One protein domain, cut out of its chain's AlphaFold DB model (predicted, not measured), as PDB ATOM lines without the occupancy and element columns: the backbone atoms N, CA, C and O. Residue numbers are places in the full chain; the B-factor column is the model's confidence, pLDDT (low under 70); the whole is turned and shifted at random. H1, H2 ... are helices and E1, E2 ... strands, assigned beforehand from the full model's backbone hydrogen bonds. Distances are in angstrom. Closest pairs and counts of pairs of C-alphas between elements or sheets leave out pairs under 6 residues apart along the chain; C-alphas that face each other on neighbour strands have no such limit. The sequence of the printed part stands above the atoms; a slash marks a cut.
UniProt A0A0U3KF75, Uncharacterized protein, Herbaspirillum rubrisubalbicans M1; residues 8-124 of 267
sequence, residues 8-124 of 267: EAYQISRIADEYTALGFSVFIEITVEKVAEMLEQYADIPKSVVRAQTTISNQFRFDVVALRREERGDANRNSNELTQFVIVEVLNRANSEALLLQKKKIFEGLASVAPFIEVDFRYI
ATOM      1  N   GLU A   8     147.568 119.709 186.536       68.12
ATOM      2  CA  GLU A   8     147.678 119.638 185.081       68.12
ATOM      3  C   GLU A   8     148.421 120.857 184.519       68.12
ATOM      4  O   GLU A   8     149.400 120.682 183.798       68.12
ATOM      5  N   ALA A   9     148.082 122.072 184.962       67.12
ATOM      6  CA  ALA A   9     148.788 123.291 184.556       67.12
ATOM      7  C   ALA A   9     150.278 123.288 184.955       67.12
ATOM      8  O   ALA A   9     151.134 123.704 184.174       67.12
ATOM      9  N   TYR A  10     150.619 122.772 186.142       66.50
ATOM     10  CA  TYR A  10     152.019 122.620 186.568       66.50
ATOM     11  C   TYR A  10     152.803 121.654 185.669       66.50
ATOM     12  O   TYR A  10     153.918 121.965 185.247       66.50
ATOM     13  N   GLN A  11     152.223 120.494 185.346       70.56
ATOM     14  CA  GLN A  11     152.862 119.520 184.457       70.56
ATOM     15  C   GLN A  11     153.068 120.093 183.054       70.56
ATOM     16  O   GLN A  11     154.158 119.968 182.500       70.56
ATOM     17  N   ILE A  12     152.055 120.781 182.522       73.94
ATOM     18  CA  ILE A  12     152.115 121.482 181.235       73.94
ATOM     19  C   ILE A  12     153.273 122.488 181.216       73.94
ATOM     20  O   ILE A  12     154.076 122.474 180.283       73.94
ATOM     21  N   SER A  13     153.433 123.304 182.265       69.12
ATOM     22  CA  SER A  13     154.542 124.263 182.330       69.12
ATOM     23  C   SER A  13     155.911 123.587 182.429       69.12
ATOM     24  O   SER A  13     156.855 124.039 181.787       69.12
ATOM     25  N   ARG A  14     156.043 122.492 183.191       71.62
ATOM     26  CA  ARG A  14     157.309 121.742 183.287       71.62
ATOM     27  C   ARG A  14     157.726 121.171 181.931       71.62
ATOM     28  O   ARG A  14     158.897 121.223 181.569       71.62
ATOM     29  N   ILE A  15     156.762 120.628 181.192       75.12
ATOM     30  CA  ILE A  15     156.972 120.117 179.837       75.12
ATOM     31  C   ILE A  15     157.387 121.262 178.913       75.12
ATOM     32  O   ILE A  15     158.340 121.125 178.151       75.12
ATOM     33  N   ALA A  16     156.718 122.413 179.006       73.25
ATOM     34  CA  ALA A  16     157.064 123.571 178.197       73.25
ATOM     35  C   ALA A  16     158.502 124.060 178.446       73.25
ATOM     36  O   ALA A  16     159.234 124.333 177.491       73.25
ATOM     37  N   ASP A  17     158.938 124.104 179.705       69.88
ATOM     38  CA  ASP A  17     160.314 124.452 180.069       69.88
ATOM     39  C   ASP A  17     161.333 123.452 179.509       69.88
ATOM     40  O   ASP A  17     162.387 123.856 179.015       69.88
ATOM     41  N   GLU A  18     161.024 122.153 179.552       75.94
ATOM     42  CA  GLU A  18     161.887 121.103 179.004       75.94
ATOM     43  C   GLU A  18     162.122 121.300 177.502       75.94
ATOM     44  O   GLU A  18     163.268 121.350 177.054       75.94
ATOM     45  N   TYR A  19     161.055 121.491 176.723       77.31
ATOM     46  CA  TYR A  19     161.176 121.732 175.284       77.31
ATOM     47  C   TYR A  19     161.844 123.075 174.974       77.31
ATOM     48  O   TYR A  19     162.648 123.167 174.045       77.31
ATOM     49  N   THR A  20     161.598 124.105 175.784       73.19
ATOM     50  CA  THR A  20     162.303 125.388 175.658       73.19
ATOM     51  C   THR A  20     163.809 125.212 175.872       73.19
ATOM     52  O   THR A  20     164.608 125.727 175.090       73.19
ATOM     53  N   ALA A  21     164.220 124.423 176.870       67.81
ATOM     54  CA  ALA A  21     165.628 124.113 177.130       67.81
ATOM     55  C   ALA A  21     166.290 123.308 175.996       67.81
ATOM     56  O   ALA A  21     167.498 123.419 175.786       67.81
ATOM     57  N   LEU A  22     165.504 122.545 175.228       77.12
ATOM     58  CA  LEU A  22     165.944 121.849 174.014       77.12
ATOM     59  C   LEU A  22     165.993 122.761 172.767       77.12
ATOM     60  O   LEU A  22     166.341 122.296 171.679       77.12
ATOM     61  N   GLY A  23     165.670 124.050 172.911       78.31
ATOM     62  CA  GLY A  23     165.720 125.049 171.842       78.31
ATOM     63  C   GLY A  23     164.444 125.151 171.003       78.31
ATOM     64  O   GLY A  23     164.496 125.653 169.881       78.31
ATOM     65  N   PHE A  24     163.306 124.671 171.510       81.62
ATOM     66  CA  PHE A  24     162.017 124.808 170.832       81.62
ATOM     67  C   PHE A  24     161.332 126.137 171.185       81.62
ATOM     68  O   PHE A  24     161.431 126.643 172.298       81.62
ATOM     69  N   SER A  25     160.563 126.675 170.239       80.25
ATOM     70  CA  SER A  25     159.519 127.668 170.499       80.25
ATOM     71  C   SER A  25     158.257 126.951 170.969       80.25
ATOM     72  O   SER A  25     157.697 126.156 170.214       80.25
ATOM     73  N   VAL A  26     157.814 127.219 172.195       79.25
ATOM     74  CA  VAL A  26     156.723 126.475 172.837       79.25
ATOM     75  C   VAL A  26     155.438 127.302 172.932       79.25
ATOM     76  O   VAL A  26     155.469 128.493 173.234       79.25
ATOM     77  N   PHE A  27     154.302 126.650 172.688       80.88
ATOM     78  CA  PHE A  27     152.945 127.187 172.753       80.88
ATOM     79  C   PHE A  27     152.102 126.289 173.662       80.88
ATOM     80  O   PHE A  27     152.153 125.071 173.526       80.88
ATOM     81  N   ILE A  28     151.329 126.873 174.575       78.44
ATOM     82  CA  ILE A  28     150.550 126.151 175.595       78.44
ATOM     83  C   ILE A  28     149.049 126.354 175.343       78.44
ATOM     84  O   ILE A  28     148.647 127.441 174.922       78.44
ATOM     85  N   GLU A  29     148.235 125.324 175.601       73.88
ATOM     86  CA  GLU A  29     146.767 125.324 175.460       73.88
ATOM     87  C   GLU A  29     146.281 125.832 174.091       73.88
ATOM     88  O   GLU A  29     145.386 126.675 173.958       73.88
ATOM     89  N   ILE A  30     146.899 125.319 173.032       75.12
ATOM     90  CA  ILE A  30     146.691 125.808 171.678       75.12
ATOM     91  C   ILE A  30     145.512 125.100 171.001       75.12
ATOM     92  O   ILE A  30     145.295 123.895 171.131       75.12
ATOM     93  N   THR A  31     144.701 125.864 170.273       79.88
ATOM     94  CA  THR A  31     143.545 125.314 169.559       79.88
ATOM     95  C   THR A  31     143.970 124.565 168.300       79.88
ATOM     96  O   THR A  31     145.010 124.850 167.702       79.88
ATOM     97  N   VAL A  32     143.105 123.658 167.841       76.50
ATOM     98  CA  VAL A  32     143.277 122.969 166.554       76.50
ATOM     99  C   VAL A  32     143.474 123.937 165.395       76.50
ATOM    100  O   VAL A  32     144.365 123.742 164.572       76.50
ATOM    101  N   GLU A  33     142.683 125.007 165.354       78.88
ATOM    102  CA  GLU A  33     142.778 126.003 164.289       78.88
ATOM    103  C   GLU A  33     144.142 126.697 164.291       78.88
ATOM    104  O   GLU A  33     144.727 126.922 163.233       78.88
ATOM    105  N   LYS A  34     144.695 126.971 165.478       79.81
ATOM    106  CA  LYS A  34     146.002 127.610 165.579       79.81
ATOM    107  C   LYS A  34     147.143 126.678 165.168       79.81
ATOM    108  O   LYS A  34     148.087 127.127 164.526       79.81
ATOM    109  N   VAL A  35     147.034 125.383 165.453       78.19
ATOM    110  CA  VAL A  35     147.968 124.381 164.914       78.19
ATOM    111  C   VAL A  35     147.842 124.259 163.399       78.19
ATOM    112  O   VAL A  35     148.860 124.203 162.716       78.19
ATOM    113  N   ALA A  36     146.624 124.290 162.855       80.44
ATOM    114  CA  ALA A  36     146.406 124.277 161.411       80.44
ATOM    115  C   ALA A  36     147.031 125.506 160.727       80.44
ATOM    116  O   ALA A  36     147.669 125.364 159.690       80.44
ATOM    117  N   GLU A  37     146.914 126.694 161.330       82.38
ATOM    118  CA  GLU A  37     147.632 127.901 160.894       82.38
ATOM    119  C   GLU A  37     149.147 127.714 160.892       82.38
ATOM    120  O   GLU A  37     149.807 128.107 159.936       82.38
ATOM    121  N   MET A  38     149.703 127.124 161.950       80.69
ATOM    122  CA  MET A  38     151.146 126.921 162.064       80.69
ATOM    123  C   MET A  38     151.651 125.911 161.028       80.69
ATOM    124  O   MET A  38     152.669 126.154 160.391       80.69
ATOM    125  N   LEU A  39     150.937 124.806 160.812       78.81
ATOM    126  CA  LEU A  39     151.317 123.804 159.815       78.81
ATOM    127  C   LEU A  39     151.179 124.323 158.376       78.81
ATOM    128  O   LEU A  39     152.031 124.024 157.543       78.81
ATOM    129  N   GLU A  40     150.167 125.143 158.091       81.44
ATOM    130  CA  GLU A  40     150.030 125.803 156.788       81.44
ATOM    131  C   GLU A  40     151.134 126.836 156.563       81.44
ATOM    132  O   GLU A  40     151.745 126.860 155.502       81.44
ATOM    133  N   GLN A  41     151.436 127.652 157.575       80.50
ATOM    134  CA  GLN A  41     152.437 128.710 157.467       80.50
ATOM    135  C   GLN A  41     153.867 128.173 157.331       80.50
ATOM    136  O   GLN A  41     154.695 128.802 156.675       80.50
ATOM    137  N   TYR A  42     154.185 127.082 158.024       74.00
ATOM    138  CA  TYR A  42     155.573 126.668 158.224       74.00
ATOM    139  C   TYR A  42     155.933 125.330 157.572       74.00
ATOM    140  O   TYR A  42     157.110 124.977 157.547       74.00
ATOM    141  N   ALA A  43     154.947 124.581 157.079       71.81
ATOM    142  CA  ALA A  43     155.166 123.290 156.437       71.81
ATOM    143  C   ALA A  43     154.332 123.082 155.163       71.81
ATOM    144  O   ALA A  43     154.267 121.961 154.662       71.81
ATOM    145  N   ASP A  44     153.679 124.135 154.659       79.00
ATOM    146  CA  ASP A  44     152.830 124.107 153.462       79.00
ATOM    147  C   ASP A  44     151.719 123.038 153.506       79.00
ATOM    148  O   ASP A  44     151.238 122.565 152.474       79.00
ATOM    149  N   ILE A  45     151.274 122.650 154.710       78.69
ATOM    150  CA  ILE A  45     150.173 121.694 154.887       78.69
ATOM    151  C   ILE A  45     148.853 122.468 154.884       78.69
ATOM    152  O   ILE A  45     148.609 123.243 155.810       78.69
ATOM    153  N   PRO A  46     147.945 122.238 153.920       82.75
ATOM    154  CA  PRO A  46     146.700 122.992 153.856       82.75
ATOM    155  C   PRO A  46     145.858 122.820 155.123       82.75
ATOM    156  O   PRO A  46     145.644 121.696 155.592       82.75
ATOM    157  N   LYS A  47     145.263 123.911 155.624       81.94
ATOM    158  CA  LYS A  47     144.342 123.852 156.778       81.94
ATOM    159  C   LYS A  47     143.223 122.829 156.605       81.94
ATOM    160  O   LYS A  47     142.790 122.221 157.579       81.94
ATOM    161  N   SER A  48     142.741 122.625 155.378       80.31
ATOM    162  CA  SER A  48     141.696 121.641 155.063       80.31
ATOM    163  C   SER A  48     142.104 120.208 155.410       80.31
ATOM    164  O   SER A  48     141.266 119.432 155.860       80.31
ATOM    165  N   VAL A  49     143.387 119.877 155.259       77.69
ATOM    166  CA  VAL A  49     143.952 118.561 155.566       77.69
ATOM    167  C   VAL A  49     144.035 118.359 157.078       77.69
ATOM    168  O   VAL A  49     143.571 117.340 157.585       77.69
ATOM    169  N   VAL A  50     144.522 119.364 157.813       73.81
ATOM    170  CA  VAL A  50     144.562 119.341 159.288       73.81
ATOM    171  C   VAL A  50     143.147 119.260 159.867       73.81
ATOM    172  O   VAL A  50     142.878 118.455 160.759       73.81
ATOM    173  N   ARG A  51     142.210 120.042 159.317       74.56
ATOM    174  CA  ARG A  51     140.796 120.018 159.710       74.56
ATOM    175  C   ARG A  51     140.164 118.660 159.448       74.56
ATOM    176  O   ARG A  51     139.517 118.150 160.348       74.56
ATOM    177  N   ALA A  52     140.404 118.037 158.292       73.75
ATOM    178  CA  ALA A  52     139.870 116.711 157.975       73.75
ATOM    179  C   ALA A  52     140.272 115.653 159.020       73.75
ATOM    180  O   ALA A  52     139.433 114.853 159.436       73.75
ATOM    181  N   GLN A  53     141.516 115.707 159.511       70.31
ATOM    182  CA  GLN A  53     142.022 114.800 160.552       70.31
ATOM    183  C   GLN A  53     141.474 115.109 161.958       70.31
ATOM    184  O   GLN A  53     141.468 114.243 162.829       70.31
ATOM    185  N   THR A  54     140.979 116.328 162.190       64.38
ATOM    186  CA  THR A  54     140.557 116.832 163.510       64.38
ATOM    187  C   THR A  54     139.049 117.110 163.613       64.38
ATOM    188  O   THR A  54     138.560 117.442 164.693       64.38
ATOM    189  N   THR A  55     138.284 116.892 162.528       56.78
ATOM    190  CA  THR A  55     136.837 117.182 162.375       56.78
ATOM    191  C   THR A  55     135.939 116.585 163.465       56.78
ATOM    192  O   THR A  55     134.779 116.964 163.596       56.78
ATOM    193  N   ILE A  56     136.444 115.641 164.259       53.72
ATOM    194  CA  ILE A  56     135.645 114.927 165.254       53.72
ATOM    195  C   ILE A  56     135.360 115.791 166.503       53.72
ATOM    196  O   ILE A  56     134.475 115.443 167.278       53.72
ATOM    197  N   SER A  57     136.016 116.944 166.714       50.91
ATOM    198  CA  SER A  57     135.648 117.824 167.836       50.91
ATOM    199  C   SER A  57     136.197 119.250 167.719       50.91
ATOM    200  O   SER A  57     137.381 119.490 167.940       50.91
ATOM    201  N   ASN A  58     135.316 120.236 167.523       50.81
ATOM    202  CA  ASN A  58     135.634 121.666 167.697       50.81
ATOM    203  C   ASN A  58     135.979 122.049 169.157       50.81
ATOM    204  O   ASN A  58     136.235 123.217 169.440       50.81
ATOM    205  N   GLN A  59     135.960 121.097 170.095       56.94
ATOM    206  CA  GLN A  59     136.334 121.303 171.498       56.94
ATOM    207  C   GLN A  59     137.751 120.809 171.811       56.94
ATOM    208  O   GLN A  59     138.166 120.839 172.967       56.94
ATOM    209  N   PHE A  60     138.496 120.337 170.811       65.56
ATOM    210  CA  PHE A  60     139.831 119.802 171.028       65.56
ATOM    211  C   PHE A  60     140.861 120.928 171.215       65.56
ATOM    212  O   PHE A  60     140.901 121.897 170.449       65.56
ATOM    213  N   ARG A  61     141.696 120.795 172.244       66.69
ATOM    214  CA  ARG A  61     142.867 121.637 172.508       66.69
ATOM    215  C   ARG A  61     144.086 120.734 172.626       66.69
ATOM    216  O   ARG A  61     143.935 119.576 173.008       66.69
ATOM    217  N   PHE A  62     145.239 121.282 172.277       66.44
ATOM    218  CA  PHE A  62     146.535 120.665 172.501       66.44
ATOM    219  C   PHE A  62     147.173 121.310 173.720       66.44
ATOM    220  O   PHE A  62     147.182 122.539 173.834       66.44
ATOM    221  N   ASP A  63     147.707 120.488 174.612       72.25
ATOM    222  CA  ASP A  63     148.236 120.982 175.880       72.25
ATOM    223  C   ASP A  63     149.539 121.758 175.669       72.25
ATOM    224  O   ASP A  63     149.675 122.881 176.157       72.25
ATOM    225  N   VAL A  64     150.466 121.210 174.876       71.94
ATOM    226  CA  VAL A  64     151.715 121.876 174.497       71.94
ATOM    227  C   VAL A  64     152.068 121.573 173.036       71.94
ATOM    228  O   VAL A  64     152.000 120.440 172.570       71.94
ATOM    229  N   VAL A  65     152.492 122.593 172.294       74.88
ATOM    230  CA  VAL A  65     153.066 122.464 170.948       74.88
ATOM    231  C   VAL A  65     154.439 123.111 170.943       74.88
ATOM    232  O   VAL A  65     154.580 124.285 171.274       74.88
ATOM    233  N   ALA A  66     155.454 122.351 170.552       73.00
ATOM    234  CA  ALA A  66     156.839 122.782 170.506       73.00
ATOM    235  C   ALA A  66     157.354 122.750 169.061       73.00
ATOM    236  O   ALA A  66     157.257 121.745 168.361       73.00
ATOM    237  N   LEU A  67     157.928 123.864 168.607       77.88
ATOM    238  CA  LEU A  67     158.476 124.022 167.261       77.88
ATOM    239  C   LEU A  67     159.985 124.208 167.298       77.88
ATOM    240  O   LEU A  67     160.464 125.129 167.957       77.88
ATOM    241  N   ARG A  68     160.733 123.431 166.517       74.81
ATOM    242  CA  ARG A  68     162.160 123.678 166.302       74.81
ATOM    243  C   ARG A  68     162.431 124.001 164.843       74.81
ATOM    244  O   ARG A  68     161.877 123.394 163.927       74.81
ATOM    245  N   ARG A  69     163.288 124.999 164.653       68.94
ATOM    246  CA  ARG A  69     163.793 125.439 163.355       68.94
ATOM    247  C   ARG A  69     165.307 125.299 163.377       68.94
ATOM    248  O   ARG A  69     165.924 125.584 164.402       68.94
ATOM    249  N   GLU A  70     165.898 124.885 162.265       60.00
ATOM    250  CA  GLU A  70     167.326 125.096 162.040       60.00
ATOM    251  C   GLU A  70     167.506 126.327 161.161       60.00
ATOM    252  O   GLU A  70     166.909 126.436 160.090       60.00
ATOM    253  N   GLU A  71     168.366 127.245 161.591       51.28
ATOM    254  CA  GLU A  71     168.937 128.220 160.672       51.28
ATOM    255  C   GLU A  71     169.927 127.471 159.777       51.28
ATOM    256  O   GLU A  71     171.033 127.126 160.199       51.28
ATOM    257  N   ARG A  72     169.545 127.179 158.529       46.12
ATOM    258  CA  ARG A  72     170.544 126.768 157.540       46.12
ATOM    259  C   ARG A  72     171.465 127.957 157.289       46.12
ATOM    260  O   ARG A  72     171.026 128.991 156.796       46.12
ATOM    261  N   GLY A  73     172.742 127.789 157.619       41.69
ATOM    262  CA  GLY A  73     173.808 128.774 157.426       41.69
ATOM    263  C   GLY A  73     174.195 129.016 155.964       41.69
ATOM    264  O   GLY A  73     175.380 129.047 155.664       41.69
ATOM    265  N   ASP A  74     173.225 129.203 155.069       44.44
ATOM    266  CA  ASP A  74     173.454 129.647 153.697       44.44
ATOM    267  C   ASP A  74     172.659 130.931 153.447       44.44
ATOM    268  O   ASP A  74     171.433 130.929 153.336       44.44
ATOM    269  N   ALA A  75     173.387 132.043 153.323       44.59
ATOM    270  CA  ALA A  75     172.895 133.421 153.236       44.59
ATOM    271  C   ALA A  75     171.998 133.751 152.016       44.59
ATOM    272  O   ALA A  75     171.765 134.922 151.735       44.59
ATOM    273  N   ASN A  76     171.497 132.754 151.278       41.81
ATOM    274  CA  ASN A  76     170.734 132.942 150.040       41.81
ATOM    275  C   ASN A  76     169.430 132.134 149.933       41.81
ATOM    276  O   ASN A  76     168.807 132.128 148.869       41.81
ATOM    277  N   ARG A  77     168.952 131.494 151.007       44.38
ATOM    278  CA  ARG A  77     167.578 130.969 151.054       44.38
ATOM    279  C   ARG A  77     166.891 131.372 152.352       44.38
ATOM    280  O   ARG A  77     167.209 130.853 153.412       44.38
ATOM    281  N   ASN A  78     165.882 132.237 152.241       44.00
ATOM    282  CA  ASN A  78     164.879 132.511 153.280       44.00
ATOM    283  C   ASN A  78     163.961 131.290 153.511       44.00
ATOM    284  O   ASN A  78     162.739 131.422 153.514       44.00
ATOM    285  N   SER A  79     164.509 130.081 153.635       46.19
ATOM    286  CA  SER A  79     163.716 128.897 153.947       46.19
ATOM    287  C   SER A  79     163.698 128.720 155.462       46.19
ATOM    288  O   SER A  79     164.574 128.067 156.025       46.19
ATOM    289  N   ASN A  80     162.695 129.316 156.116       53.94
ATOM    290  CA  ASN A  80     162.265 128.955 157.473       53.94
ATOM    291  C   ASN A  80     161.637 127.546 157.448       53.94
ATOM    292  O   ASN A  80     160.454 127.387 157.737       53.94
ATOM    293  N   GLU A  81     162.398 126.533 157.033       61.53
ATOM    294  CA  GLU A  81     161.933 125.148 157.023       61.53
ATOM    295  C   GLU A  81     161.825 124.663 158.476       61.53
ATOM    296  O   GLU A  81     162.793 124.698 159.242       61.53
ATOM    297  N   LEU A  82     160.623 124.241 158.876       63.28
ATOM    298  CA  LEU A  82     160.430 123.487 160.111       63.28
ATOM    299  C   LEU A  82     161.263 122.208 160.039       63.28
ATOM    300  O   LEU A  82     161.060 121.387 159.147       63.28
ATOM    301  N   THR A  83     162.167 122.024 160.996       67.00
ATOM    302  CA  THR A  83     162.939 120.782 161.104       67.00
ATOM    303  C   THR A  83     162.271 119.780 162.028       67.00
ATOM    304  O   THR A  83     162.386 118.579 161.803       67.00
ATOM    305  N   GLN A  84     161.536 120.257 163.037       78.44
ATOM    306  CA  GLN A  84     160.812 119.393 163.963       78.44
ATOM    307  C   GLN A  84     159.562 120.094 164.500       78.44
ATOM    308  O   GLN A  84     159.615 121.247 164.942       78.44
ATOM    309  N   PHE A  85     158.437 119.383 164.480       81.44
ATOM    310  CA  PHE A  85     157.168 119.839 165.037       81.44
ATOM    311  C   PHE A  85     156.715 118.811 166.069       81.44
ATOM    312  O   PHE A  85     156.352 117.701 165.706       81.44
ATOM    313  N   VAL A  86     156.746 119.150 167.354       80.56
ATOM    314  CA  VAL A  86     156.372 118.214 168.417       80.56
ATOM    315  C   VAL A  86     155.054 118.654 169.026       80.56
ATOM    316  O   VAL A  86     154.927 119.779 169.511       80.56
ATOM    317  N   ILE A  87     154.067 117.766 169.014       80.00
ATOM    318  CA  ILE A  87     152.836 117.948 169.777       80.00
ATOM    319  C   ILE A  87     152.966 117.132 171.051       80.00
ATOM    320  O   ILE A  87     153.110 115.912 170.986       80.00
ATOM    321  N   VAL A  88     152.921 117.800 172.199       77.62
ATOM    322  CA  VAL A  88     152.962 117.134 173.496       77.62
ATOM    323  C   VAL A  88     151.577 117.189 174.112       77.62
ATOM    324  O   VAL A  88     151.053 118.258 174.425       77.62
ATOM    325  N   GLU A  89     150.991 116.014 174.282       79.06
ATOM    326  CA  GLU A  89     149.671 115.868 174.871       79.06
ATOM    327  C   GLU A  89     149.792 115.335 176.297       79.06
ATOM    328  O   GLU A  89     150.378 114.273 176.543       79.06
ATOM    329  N   VAL A  90     149.190 116.058 177.241       71.62
ATOM    330  CA  VAL A  90     149.173 115.718 178.656       71.62
ATOM    331  C   VAL A  90     147.908 114.914 178.958       71.62
ATOM    332  O   VAL A  90     146.790 115.400 179.099       71.62
ATOM    333  N   LEU A  91     148.078 113.602 179.071       68.62
ATOM    334  CA  LEU A  91     146.992 112.669 179.324       68.62
ATOM    335  C   LEU A  91     146.663 112.614 180.821       68.62
ATOM    336  O   LEU A  91     147.354 111.973 181.621       68.62
ATOM    337  N   ASN A  92     145.545 113.231 181.198       63.75
ATOM    338  CA  ASN A  92     144.940 113.044 182.511       63.75
ATOM    339  C   ASN A  92     144.309 111.639 182.614       63.75
ATOM    340  O   ASN A  92     143.419 111.297 181.837       63.75
ATOM    341  N   ARG A  93     144.720 110.816 183.594       56.97
ATOM    342  CA  ARG A  93     144.129 109.477 183.832       56.97
ATOM    343  C   ARG A  93     142.647 109.514 184.236       56.97
ATOM    344  O   ARG A  93     142.006 108.470 184.237       56.97
ATOM    345  N   ALA A  94     142.112 110.677 184.611       55.66
ATOM    346  CA  ALA A  94     140.680 110.861 184.836       55.66
ATOM    347  C   ALA A  94     139.870 110.906 183.526       55.66
ATOM    348  O   ALA A  94     138.653 110.720 183.561       55.66
ATOM    349  N   ASN A  95     140.524 111.128 182.380       63.69
ATOM    350  CA  ASN A  95     139.876 111.050 181.075       63.69
ATOM    351  C   ASN A  95     139.466 109.607 180.770       63.69
ATOM    352  O   ASN A  95     140.179 108.656 181.092       63.69
ATOM    353  N   SER A  96     138.320 109.442 180.107       60.06
ATOM    354  CA  SER A  96     137.875 108.120 179.675       60.06
ATOM    355  C   SER A  96     138.863 107.521 178.670       60.06
ATOM    356  O   SER A  96     139.409 108.215 177.811       60.06
ATOM    357  N   GLU A  97     139.068 106.206 178.740       70.38
ATOM    358  CA  GLU A  97     139.941 105.472 177.814       70.38
ATOM    359  C   GLU A  97     139.542 105.696 176.345       70.38
ATOM    360  O   GLU A  97     140.396 105.837 175.471       70.38
ATOM    361  N   ALA A  98     138.237 105.843 176.087       72.00
ATOM    362  CA  ALA A  98     137.694 106.189 174.778       72.00
ATOM    363  C   ALA A  98     138.190 107.556 174.267       72.00
ATOM    364  O   ALA A  98     138.549 107.669 173.094       72.00
ATOM    365  N   LEU A  99     138.259 108.575 175.137       70.25
ATOM    366  CA  LEU A  99     138.782 109.895 174.780       70.25
ATOM    367  C   LEU A  99     140.283 109.823 174.489       70.25
ATOM    368  O   LEU A  99     140.733 110.357 173.480       70.25
ATOM    369  N   LEU A 100     141.052 109.113 175.321       68.81
ATOM    370  CA  LEU A 100     142.495 108.923 175.123       68.81
ATOM    371  C   LEU A 100     142.802 108.215 173.793       68.81
ATOM    372  O   LEU A 100     143.703 108.625 173.063       68.81
ATOM    373  N   LEU A 101     142.033 107.178 173.451       75.69
ATOM    374  CA  LEU A 101     142.172 106.452 172.188       75.69
ATOM    375  C   LEU A 101     141.821 107.333 170.982       75.69
ATOM    376  O   LEU A 101     142.475 107.262 169.943       75.69
ATOM    377  N   GLN A 102     140.800 108.178 171.118       75.94
ATOM    378  CA  GLN A 102     140.424 109.141 170.091       75.94
ATOM    379  C   GLN A 102     141.515 110.196 169.878       75.94
ATOM    380  O   GLN A 102     141.857 110.470 168.729       75.94
ATOM    381  N   LYS A 103     142.099 110.732 170.963       74.25
ATOM    382  CA  LYS A 103     143.232 111.666 170.891       74.25
ATOM    383  C   LYS A 103     144.385 111.044 170.103       74.25
ATOM    384  O   LYS A 103     144.825 111.614 169.110       74.25
ATOM    385  N   LYS A 104     144.801 109.828 170.478       75.38
ATOM    386  CA  LYS A 104     145.883 109.091 169.801       75.38
ATOM    387  C   LYS A 104     145.653 108.944 168.298       75.38
ATOM    388  O   LYS A 104     146.537 109.287 167.527       75.38
ATOM    389  N   LYS A 105     144.448 108.543 167.880       79.06
ATOM    390  CA  LYS A 105     144.110 108.393 166.454       79.06
ATOM    391  C   LYS A 105     144.215 109.695 165.662       79.06
ATOM    392  O   LYS A 105     144.665 109.671 164.522       79.06
ATOM    393  N   ILE A 106     143.793 110.819 166.245       77.00
ATOM    394  CA  ILE A 106     143.893 112.136 165.596       77.00
ATOM    395  C   ILE A 106     145.365 112.498 165.383       77.00
ATOM    396  O   ILE A 106     145.754 112.915 164.294       77.00
ATOM    397  N   PHE A 107     146.193 112.293 166.405       75.81
ATOM    398  CA  PHE A 107     147.618 112.590 166.344       75.81
ATOM    399  C   PHE A 107     148.389 111.689 165.378       75.81
ATOM    400  O   PHE A 107     149.192 112.185 164.594       75.81
ATOM    401  N   GLU A 108     148.103 110.389 165.380       75.31
ATOM    402  CA  GLU A 108     148.637 109.442 164.394       75.31
ATOM    403  C   GLU A 108     148.216 109.834 162.969       75.31
ATOM    404  O   GLU A 108     149.029 109.795 162.046       75.31
ATOM    405  N   GLY A 109     146.969 110.287 162.793       78.19
ATOM    406  CA  GLY A 109     146.474 110.827 161.528       78.19
ATOM    407  C   GLY A 109     147.260 112.055 161.064       78.19
ATOM    408  O   GLY A 109     147.653 112.120 159.901       78.19
ATOM    409  N   LEU A 110     147.567 112.997 161.960       74.19
ATOM    410  CA  LEU A 110     148.392 114.169 161.641       74.19
ATOM    411  C   LEU A 110     149.841 113.786 161.300       74.19
ATOM    412  O   LEU A 110     150.353 114.229 160.273       74.19
ATOM    413  N   ALA A 111     150.468 112.917 162.098       74.94
ATOM    414  CA  ALA A 111     151.828 112.431 161.852       74.94
ATOM    415  C   ALA A 111     151.945 111.657 160.525       74.94
ATOM    416  O   ALA A 111     152.962 111.740 159.839       74.94
ATOM    417  N   SER A 112     150.884 110.957 160.101       77.12
ATOM    418  CA  SER A 112     150.869 110.238 158.817       77.12
ATOM    419  C   SER A 112     150.932 111.158 157.593       77.12
ATOM    420  O   SER A 112     151.435 110.758 156.543       77.12
ATOM    421  N   VAL A 113     150.436 112.392 157.720       75.06
ATOM    422  CA  VAL A 113     150.423 113.378 156.632       75.06
ATOM    423  C   VAL A 113     151.677 114.257 156.655       75.06
ATOM    424  O   VAL A 113     152.031 114.872 155.651       75.06
ATOM    425  N   ALA A 114     152.376 114.287 157.787       73.44
ATOM    426  CA  ALA A 114     153.516 115.149 158.028       73.44
ATOM    427  C   ALA A 114     154.580 114.397 158.846       73.44
ATOM    428  O   ALA A 114     154.558 114.454 160.074       73.44
ATOM    429  N   PRO A 115     155.530 113.708 158.189       74.31
ATOM    430  CA  PRO A 115     156.494 112.828 158.863       74.31
ATOM    431  C   PRO A 115     157.446 113.524 159.847       74.31
ATOM    432  O   PRO A 115     158.096 112.854 160.639       74.31
ATOM    433  N   PHE A 116     157.556 114.854 159.780       75.31
ATOM    434  CA  PHE A 116     158.331 115.679 160.717       75.31
ATOM    435  C   PHE A 116     157.531 116.063 161.979       75.31
ATOM    436  O   PHE A 116     158.068 116.744 162.859       75.31
ATOM    437  N   ILE A 117     156.246 115.679 162.049       80.50
ATOM    438  CA  ILE A 117     155.428 115.803 163.253       80.50
ATOM    439  C   ILE A 117     155.703 114.606 164.158       80.50
ATOM    440  O   ILE A 117     155.401 113.464 163.815       80.50
ATOM    441  N   GLU A 118     156.211 114.892 165.346       80.75
ATOM    442  CA  GLU A 118     156.324 113.934 166.436       80.75
ATOM    443  C   GLU A 118     155.228 114.191 167.466       80.75
ATOM    444  O   GLU A 118     154.805 115.325 167.697       80.75
ATOM    445  N   VAL A 119     154.762 113.117 168.094       78.75
ATOM    446  CA  VAL A 119     153.724 113.184 169.118       78.75
ATOM    447  C   VAL A 119     154.287 112.574 170.392       78.75
ATOM    448  O   VAL A 119     154.597 111.383 170.421       78.75
ATOM    449  N   ASP A 120     154.410 113.387 171.437       80.06
ATOM    450  CA  ASP A 120     154.835 112.956 172.766       80.06
ATOM    451  C   ASP A 120     153.613 112.881 173.692       80.06
ATOM    452  O   ASP A 120     152.923 113.871 173.933       80.06
ATOM    453  N   PHE A 121     153.312 111.687 174.203       76.88
ATOM    454  CA  PHE A 121     152.223 111.483 175.156       76.88
ATOM    455  C   PHE A 121     152.783 111.399 176.566       76.88
ATOM    456  O   PHE A 121     153.421 110.408 176.929       76.88
ATOM    457  N   ARG A 122     152.442 112.378 177.403       75.38
ATOM    458  CA  ARG A 122     152.859 112.392 178.806       75.38
ATOM    459  C   ARG A 122     151.675 112.168 179.713       75.38
ATOM    460  O   ARG A 122     150.646 112.815 179.580       75.38
ATOM    461  N   TYR A 123     151.805 111.243 180.652       68.56
ATOM    462  CA  TYR A 123     150.763 111.021 181.644       68.56
ATOM    463  C   TYR A 123     150.987 111.948 182.827       68.56
ATOM    464  O   TYR A 123     152.108 112.082 183.315       68.56
ATOM    465  N   ILE A 124     149.901 112.528 183.331       63.34
ATOM    466  CA  ILE A 124     149.918 113.177 184.638       63.34
ATOM    467  C   ILE A 124     150.122 112.075 185.680       63.34
ATOM    468  O   ILE A 124     149.177 111.382 186.075       63.34
TER     469      ILE A 124
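Overview. This is residues 8 to 124 of the 267 residues of an uncharacterized protein of Herbaspirillum rubrisubalbicans M1 (UniProt A0A0U3KF75). A strongly twisted four-stranded sheet is the middle of three layers, with H2 and H4 on one face and H1 on the other; H3 packs on H2 and H4, off the sheet. The hairpin of E2 and E3 ends in a long loop, of which residues 73 to 78 stick out. The 117 printed residues hold, in order, H1, E1, H2, H3, E2, E3, H4 and E4; the sheet E1, E2, E3, E4 is mixed, as is the class, helices and strands. The whole is compact, radius of gyration of the C-alphas 14.6 A, with spans of 51 by 32 by 19 A.

Arrangement. E1, residues 25 to 31, and E2, residues 61 to 69, are antiparallel; N 27 and O 65 are within hydrogen-bond range at 2.8 A. E2 and E3, residues 82 to 91, form an antiparallel hairpin, with N 66 and O 86 at 2.8 A. E3, H4, residues 97 to 113, and E4, residues 117 to 123, form a strand-helix-strand unit, parallel neighbour strands with a helix between, its crossover right-handed; N 89 and O 120 are 2.9 A apart. H4 is over E3 and E4, its height over the sheet 9.8 A. H1, residues 8 to 21, is on the opposite face over E2 and E3, height 7.9 A. H3, residues 47 to 54, touches H2, residues 32 to 43, closest C-alphas Lys 47 and Ala 36, 5.1 A. H4 touches H3 with residues 106 to 110 alone, closest C-alphas Ile 106 and Gln 53, 6.0 A. Every O i to N i+4 pair is within hydrogen-bond range in H1, H2 and H3, and 12 of 13 in H4.

Along the chain. E3 spans 25.8 A, H4 24.9 A, E2 23.2 A and H1 20.1 A. H1 begins at C-alpha 8 (147.678, 119.638, 185.081); E4 ends at C-alpha 123 (150.763, 111.021, 181.644).

Size, cuts and confidence. The farthest C-alphas, Asn 76 and Ala 94, are 51.0 A apart. The printed part has no cut; the link E2 to E3 is long. Mean pLDDT of the printed part is 70.7, with residues 54 to 62 and 69 to 83 among those under 70.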